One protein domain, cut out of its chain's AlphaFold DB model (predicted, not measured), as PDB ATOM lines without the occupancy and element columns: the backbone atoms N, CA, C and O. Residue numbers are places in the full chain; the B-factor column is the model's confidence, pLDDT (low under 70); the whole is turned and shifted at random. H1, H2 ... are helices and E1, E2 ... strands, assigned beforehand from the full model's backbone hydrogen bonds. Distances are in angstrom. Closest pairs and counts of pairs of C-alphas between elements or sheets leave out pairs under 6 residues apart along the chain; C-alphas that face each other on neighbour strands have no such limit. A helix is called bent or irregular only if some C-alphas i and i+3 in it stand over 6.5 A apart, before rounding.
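AT A GLANCE: This is residues 51 to 94 of the 99 residues of a protein of Flammeovirgaceae bacterium 311 (UniProt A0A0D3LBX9). One long helix, H1, makes the base of a loose, open bracket. At its start the short stretch with strand E1 stands off it as an arm, and at its far end a long loop turns round near Ser 82 and folds back over the second half of H1, bringing the tiny helix H2 near it. H1 and the loop near Ser 82 make the longest axis, and E1 and H2 stay apart from each other. The printed part has 44 residues with one named strand and two named helices, in the order E1, H1, H2, and its class is mostly helix, with 24 of the 27 residues in named elements held by helices. The whole is loose, with a radius of gyration of the C-alphas of 12.8 A and spans of 37 by 18 by 18 A.

HOW THE PARTS SIT: E1, residues 54 to 56, pairs with no named strand. It is joined by a tight link of 1 residue to H1, residues 58 to 77, and the two meet only through their link. H1 is irregular, with C-alphas 59 and 62 at 7.0 A from each other. Residues 57 to 63, of which 58 to 63 belong to H1, stand free. A long link of 11 residues joins H1 to H2, residues 89 to 92. H1 and H2 are close but not clearly touching, with 2 pairs of C-alphas within 8 A; their closest C-alphas, those of Trp 72 and Cys 91, are 6.1 A apart. Their centres are 13.4 A apart. E1 and H2 are apart. In H1, 14 of 16 pairs of O i and N i+4 are within hydrogen-bond range; H2 is too short for such a pair, and its 1 pair of O i and N i+3 is within range.

IN THESE COORDINATES: E1 begins at Gly 54, with its C-alpha at (28.619, -2.757, 117.533), and ends at Val 56, 6.5 A from first to last C-alpha. H1 runs from Leu 58, C-alpha at (23.389, -0.748, 128.890), to Asp 77, C-alpha at (48.473, 14.603, 133.101), a length of 29.7 A. H2 runs from Tyr 89 to Glu 92, 4.9 A from first to last C-alpha, and ends with C-alpha 92 at (40.632, 18.981, 123.432).

THE WHOLE: The outline is a rod. The two C-alphas farthest apart are those of Leu 58 and Ser 82, at 37.7 A, while the first and last printed C-alphas, those of Asn 51 and Thr 94, are 20.1 A apart. The printed part runs from 51 to 94 and has no cut. The link from H1 to H2 is long. The mean pLDDT of the printed part is 92.5, and no printed residue is under 70.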
ATOM      1  N   ASN A  51      27.928   1.622 119.239       89.25
ATOM      2  CA  ASN A  51      29.139   2.353 118.898       89.25
ATOM      3  C   ASN A  51      29.721   1.799 117.581       89.25
ATOM      4  O   ASN A  51      29.091   0.995 116.893       89.25
ATOM      5  N   ARG A  52      30.931   2.235 117.216       90.19
ATOM      6  CA  ARG A  52      31.606   1.780 115.987       90.19
ATOM      7  C   ARG A  52      31.875   0.268 115.949       90.19
ATOM      8  O   ARG A  52      32.015  -0.286 114.867       90.19
ATOM      9  N   ASP A  53      31.983  -0.358 117.118       92.00
ATOM     10  CA  ASP A  53      32.345  -1.762 117.303       92.00
ATOM     11  C   ASP A  53      31.094  -2.654 117.453       92.00
ATOM     12  O   ASP A  53      31.205  -3.879 117.457       92.00
ATOM     13  N   GLY A  54      29.898  -2.057 117.515       94.88
ATOM     14  CA  GLY A  54      28.619  -2.757 117.533       94.88
ATOM     15  C   GLY A  54      27.722  -2.352 118.697       94.88
ATOM     16  O   GLY A  54      27.770  -1.225 119.189       94.88
ATOM     17  N   GLU A  55      26.844  -3.271 119.091       96.19
ATOM     18  CA  GLU A  55      25.934  -3.075 120.217       96.19
ATOM     19  C   GLU A  55      26.687  -3.115 121.550       96.19
ATOM     20  O   GLU A  55      27.551  -3.963 121.770       96.19
ATOM     21  N   VAL A  56      26.331  -2.198 122.442       95.00
ATOM     22  CA  VAL A  56      26.892  -2.058 123.785       95.00
ATOM     23  C   VAL A  56      25.789  -2.347 124.790       95.00
ATOM     24  O   VAL A  56      24.702  -1.766 124.709       95.00
ATOM     25  N   ALA A  57      26.060  -3.220 125.760       93.94
ATOM     26  CA  ALA A  57      25.096  -3.489 126.815       93.94
ATOM     27  C   ALA A  57      24.925  -2.247 127.702       93.94
ATOM     28  O   ALA A  57      25.894  -1.601 128.101       93.94
ATOM     29  N   LEU A  58      23.678  -1.915 128.047       91.19
ATOM     30  CA  LEU A  58      23.389  -0.748 128.890       91.19
ATOM     31  C   LEU A  58      24.034  -0.853 130.282       91.19
ATOM     32  O   LEU A  58      24.365   0.169 130.881       91.19
ATOM     33  N   SER A  59      24.250  -2.077 130.779       93.12
ATOM     34  CA  SER A  59      24.975  -2.350 132.028       93.12
ATOM     35  C   SER A  59      26.408  -1.823 132.020       93.12
ATOM     36  O   SER A  59      26.935  -1.469 133.073       93.12
ATOM     37  N   ASP A  60      27.019  -1.731 130.842       93.38
ATOM     38  CA  ASP A  60      28.445  -1.449 130.694       93.38
ATOM     39  C   ASP A  60      28.711   0.061 130.615       93.38
ATOM     40  O   ASP A  60      29.856   0.502 130.701       93.38
ATOM     41  N   ILE A  61      27.656   0.881 130.494       91.19
ATOM     42  CA  ILE A  61      27.759   2.341 130.345       91.19
ATOM     43  C   ILE A  61      28.574   2.958 131.484       91.19
ATOM     44  O   ILE A  61      29.412   3.825 131.235       91.19
ATOM     45  N   THR A  62      28.359   2.512 132.723       93.19
ATOM     46  CA  THR A  62      29.076   3.040 133.891       93.19
ATOM     47  C   THR A  62      30.572   2.749 133.808       93.19
ATOM     48  O   THR A  62      31.379   3.646 134.040       93.19
ATOM     49  N   GLU A  63      30.949   1.525 133.434       94.06
ATOM     50  CA  GLU A  63      32.357   1.146 133.284       94.06
ATOM     51  C   GLU A  63      33.009   1.915 132.127       94.06
ATOM     52  O   GLU A  63      34.085   2.493 132.284       94.06
ATOM     53  N   ILE A  64      32.333   1.994 130.978       92.06
ATOM     54  CA  ILE A  64      32.815   2.735 129.805       92.06
ATOM     55  C   ILE A  64      33.025   4.213 130.153       92.06
ATOM     56  O   ILE A  64      34.046   4.797 129.786       92.06
ATOM     57  N   ASN A  65      32.090   4.814 130.892       92.25
ATOM     58  CA  ASN A  65      32.202   6.195 131.352       92.25
ATOM     59  C   ASN A  65      33.410   6.394 132.280       92.25
ATOM     60  O   ASN A  65      34.165   7.350 132.104       92.25
ATOM     61  N   GLN A  66      33.624   5.488 133.236       95.06
ATOM     62  CA  GLN A  66      34.772   5.550 134.143       95.06
ATOM     63  C   GLN A  66      36.096   5.450 133.383       95.06
ATOM     64  O   GLN A  66      36.965   6.306 133.553       95.06
ATOM     65  N   ARG A  67      36.215   4.475 132.476       94.50
ATOM     66  CA  ARG A  67      37.402   4.294 131.628       94.50
ATOM     67  C   ARG A  67      37.678   5.515 130.754       94.50
ATOM     68  O   ARG A  67      38.833   5.893 130.577       94.50
ATOM     69  N   TRP A  68      36.629   6.153 130.233       93.38
ATOM     70  CA  TRP A  68      36.762   7.402 129.488       93.38
ATOM     71  C   TRP A  68      37.360   8.520 130.349       93.38
ATOM     72  O   TRP A  68      38.301   9.186 129.924       93.38
ATOM     73  N   TRP A  69      36.867   8.697 131.578       94.00
ATOM     74  CA  TRP A  69      37.404   9.701 132.499       94.00
ATOM     75  C   TRP A  69      38.846   9.425 132.920       94.00
ATOM     76  O   TRP A  69      39.631  10.363 133.035       94.00
ATOM     77  N   GLU A  70      39.208   8.166 133.150       95.50
ATOM     78  CA  GLU A  70      40.587   7.772 133.456       95.50
ATOM     79  C   GLU A  70      41.532   8.087 132.296       95.50
ATOM     80  O   GLU A  70      42.582   8.697 132.505       95.50
ATOM     81  N   TYR A  71      41.131   7.739 131.070       94.62
ATOM     82  CA  TYR A  71      41.874   8.092 129.865       94.62
ATOM     83  C   TYR A  71      42.027   9.607 129.713       94.62
ATOM     84  O   TYR A  71      43.137  10.091 129.501       94.62
ATOM     85  N   TRP A  72      40.936  10.357 129.881       94.81
ATOM     86  CA  TRP A  72      40.948  11.814 129.779       94.81
ATOM     87  C   TRP A  72      41.878  12.458 130.818       94.81
ATOM     88  O   TRP A  72      42.643  13.357 130.473       94.81
ATOM     89  N   ARG A  73      41.887  11.979 132.072       93.88
ATOM     90  CA  ARG A  73      42.837  12.462 133.097       93.88
ATOM     91  C   ARG A  73      44.275  12.153 132.701       93.88
ATOM     92  O   ARG A  73      45.097  13.058 132.678       93.88
ATOM     93  N   MET A  74      44.551  10.909 132.303       94.94
ATOM     94  CA  MET A  74      45.883  10.503 131.847       94.94
ATOM     95  C   MET A  74      46.368  11.353 130.662       94.94
ATOM     96  O   MET A  74      47.551  11.685 130.597       94.94
ATOM     97  N   TYR A  75      45.479  11.696 129.727       95.25
ATOM     98  CA  TYR A  75      45.793  12.556 128.589       95.25
ATOM     99  C   TYR A  75      46.299  13.929 129.040       95.25
ATOM    100  O   TYR A  75      47.360  14.366 128.595       95.25
ATOM    101  N   TRP A  76      45.575  14.580 129.952       93.88
ATOM    102  CA  TRP A  76      45.958  15.895 130.467       93.88
ATOM    103  C   TRP A  76      47.165  15.845 131.408       93.88
ATOM    104  O   TRP A  76      48.002  16.741 131.339       93.88
ATOM    105  N   ASP A  77      47.314  14.791 132.214       93.94
ATOM    106  CA  ASP A  77      48.473  14.603 133.101       93.94
ATOM    107  C   ASP A  77      49.785  14.441 132.316       93.94
ATOM    108  O   ASP A  77      50.850  14.853 132.775       93.94
ATOM    109  N   LYS A  78      49.717  13.840 131.121       95.12
ATOM    110  CA  LYS A  78      50.873  13.639 130.235       95.12
ATOM    111  C   LYS A  78      51.120  14.802 129.277       95.12
ATOM    112  O   LYS A  78      52.095  14.761 128.521       95.12
ATOM    113  N   LYS A  79      50.265  15.826 129.277       91.94
ATOM    114  CA  LYS A  79      50.395  16.972 128.375       91.94
ATOM    115  C   LYS A  79      51.690  17.738 128.658       91.94
ATOM    116  O   LYS A  79      52.048  17.930 129.814       91.94
ATOM    117  N   ASP A  80      52.397  18.148 127.605       90.56
ATOM    118  CA  ASP A  80      53.685  18.859 127.686       90.56
ATOM    119  C   ASP A  80      54.804  18.080 128.419       90.56
ATOM    120  O   ASP A  80      55.791  18.661 128.879       90.56
ATOM    121  N   THR A  81      54.679  16.751 128.519       93.81
ATOM    122  CA  THR A  81      55.716  15.857 129.060       93.81
ATOM    123  C   THR A  81      56.438  15.097 127.945       93.81
ATOM    124  O   THR A  81      56.018  15.102 126.790       93.81
ATOM    125  N   SER A  82      57.522  14.390 128.280       92.56
ATOM    126  CA  SER A  82      58.213  13.499 127.334       92.56
ATOM    127  C   SER A  82      57.356  12.326 126.843       92.56
ATOM    128  O   SER A  82      57.693  11.732 125.824       92.56
ATOM    129  N   ASP A  83      56.266  12.007 127.551       93.00
ATOM    130  CA  ASP A  83      55.364  10.884 127.270       93.00
ATOM    131  C   ASP A  83      53.981  11.357 126.779       93.00
ATOM    132  O   ASP A  83      52.966  10.698 127.028       93.00
ATOM    133  N   GLU A  84      53.923  12.517 126.114       94.12
ATOM    134  CA  GLU A  84      52.680  13.093 125.597       94.12
ATOM    135  C   GLU A  84      51.938  12.111 124.669       94.12
ATOM    136  O   GLU A  84      52.511  11.503 123.760       94.12
ATOM    137  N   LEU A  85      50.631  11.957 124.902       93.19
ATOM    138  CA  LEU A  85      49.773  11.135 124.053       93.19
ATOM    139  C   LEU A  85      49.442  11.859 122.735       93.19
ATOM    140  O   LEU A  85      49.383  13.090 122.704       93.19
ATOM    141  N   PRO A  86      49.163  11.125 121.640       94.31
ATOM    142  CA  PRO A  86      48.700  11.732 120.397       94.31
ATOM    143  C   PRO A  86      47.457  12.591 120.626       94.31
ATOM    144  O   PRO A  86      46.558  12.194 121.365       94.31
ATOM    145  N   LYS A  87      47.388  13.742 119.949       91.75
ATOM    146  CA  LYS A  87      46.276  14.686 120.087       91.75
ATOM    147  C   LYS A  87      44.924  14.004 119.861       91.75
ATOM    148  O   LYS A  87      44.674  13.474 118.778       91.75
ATOM    149  N   ASP A  88      44.036  14.114 120.844       91.62
ATOM    150  CA  ASP A  88      42.686  13.553 120.800       91.62
ATOM    151  C   ASP A  88      41.641  14.671 120.861       91.62
ATOM    152  O   ASP A  88      41.505  15.372 121.863       91.62
ATOM    153  N   TYR A  89      40.879  14.840 119.778       89.38
ATOM    154  CA  TYR A  89      39.902  15.923 119.663       89.38
ATOM    155  C   TYR A  89      38.834  15.888 120.764       89.38
ATOM    156  O   TYR A  89      38.399  16.944 121.220       89.38
ATOM    157  N   ALA A  90      38.430  14.702 121.224       87.88
ATOM    158  CA  ALA A  90      37.420  14.579 122.269       87.88
ATOM    159  C   ALA A  90      37.937  15.084 123.632       87.88
ATOM    160  O   ALA A  90      37.169  15.651 124.415       87.88
ATOM    161  N   CYS A  91      39.242  14.949 123.893       89.00
ATOM    162  CA  CYS A  91      39.880  15.552 125.063       89.00
ATOM    163  C   CYS A  91      40.025  17.074 124.909       89.00
ATOM    164  O   CYS A  91      39.751  17.808 125.853       89.00
ATOM    165  N   GLU A  92      40.378  17.557 123.716       88.75
ATOM    166  CA  GLU A  92      40.632  18.981 123.432       88.75
ATOM    167  C   GLU A  92      39.372  19.866 123.470       88.75
ATOM    168  O   GLU A  92      39.469  21.056 123.764       88.75
ATOM    169  N   VAL A  93      38.182  19.317 123.203       88.19
ATOM    170  CA  VAL A  93      36.908  20.050 123.387       88.19
ATOM    171  C   VAL A  93      36.446  20.088 124.845       88.19
ATOM    172  O   VAL A  93      35.595  20.901 125.204       88.19
ATOM    173  N   THR A  94      37.019  19.231 125.690       80.81
ATOM    174  CA  THR A  94      36.676  19.097 127.108       80.81
ATOM    175  C   THR A  94      37.883  19.515 127.944       80.81
ATOM    176  O   THR A  94      38.567  18.681 128.533       80.81
TER     177      THR A  94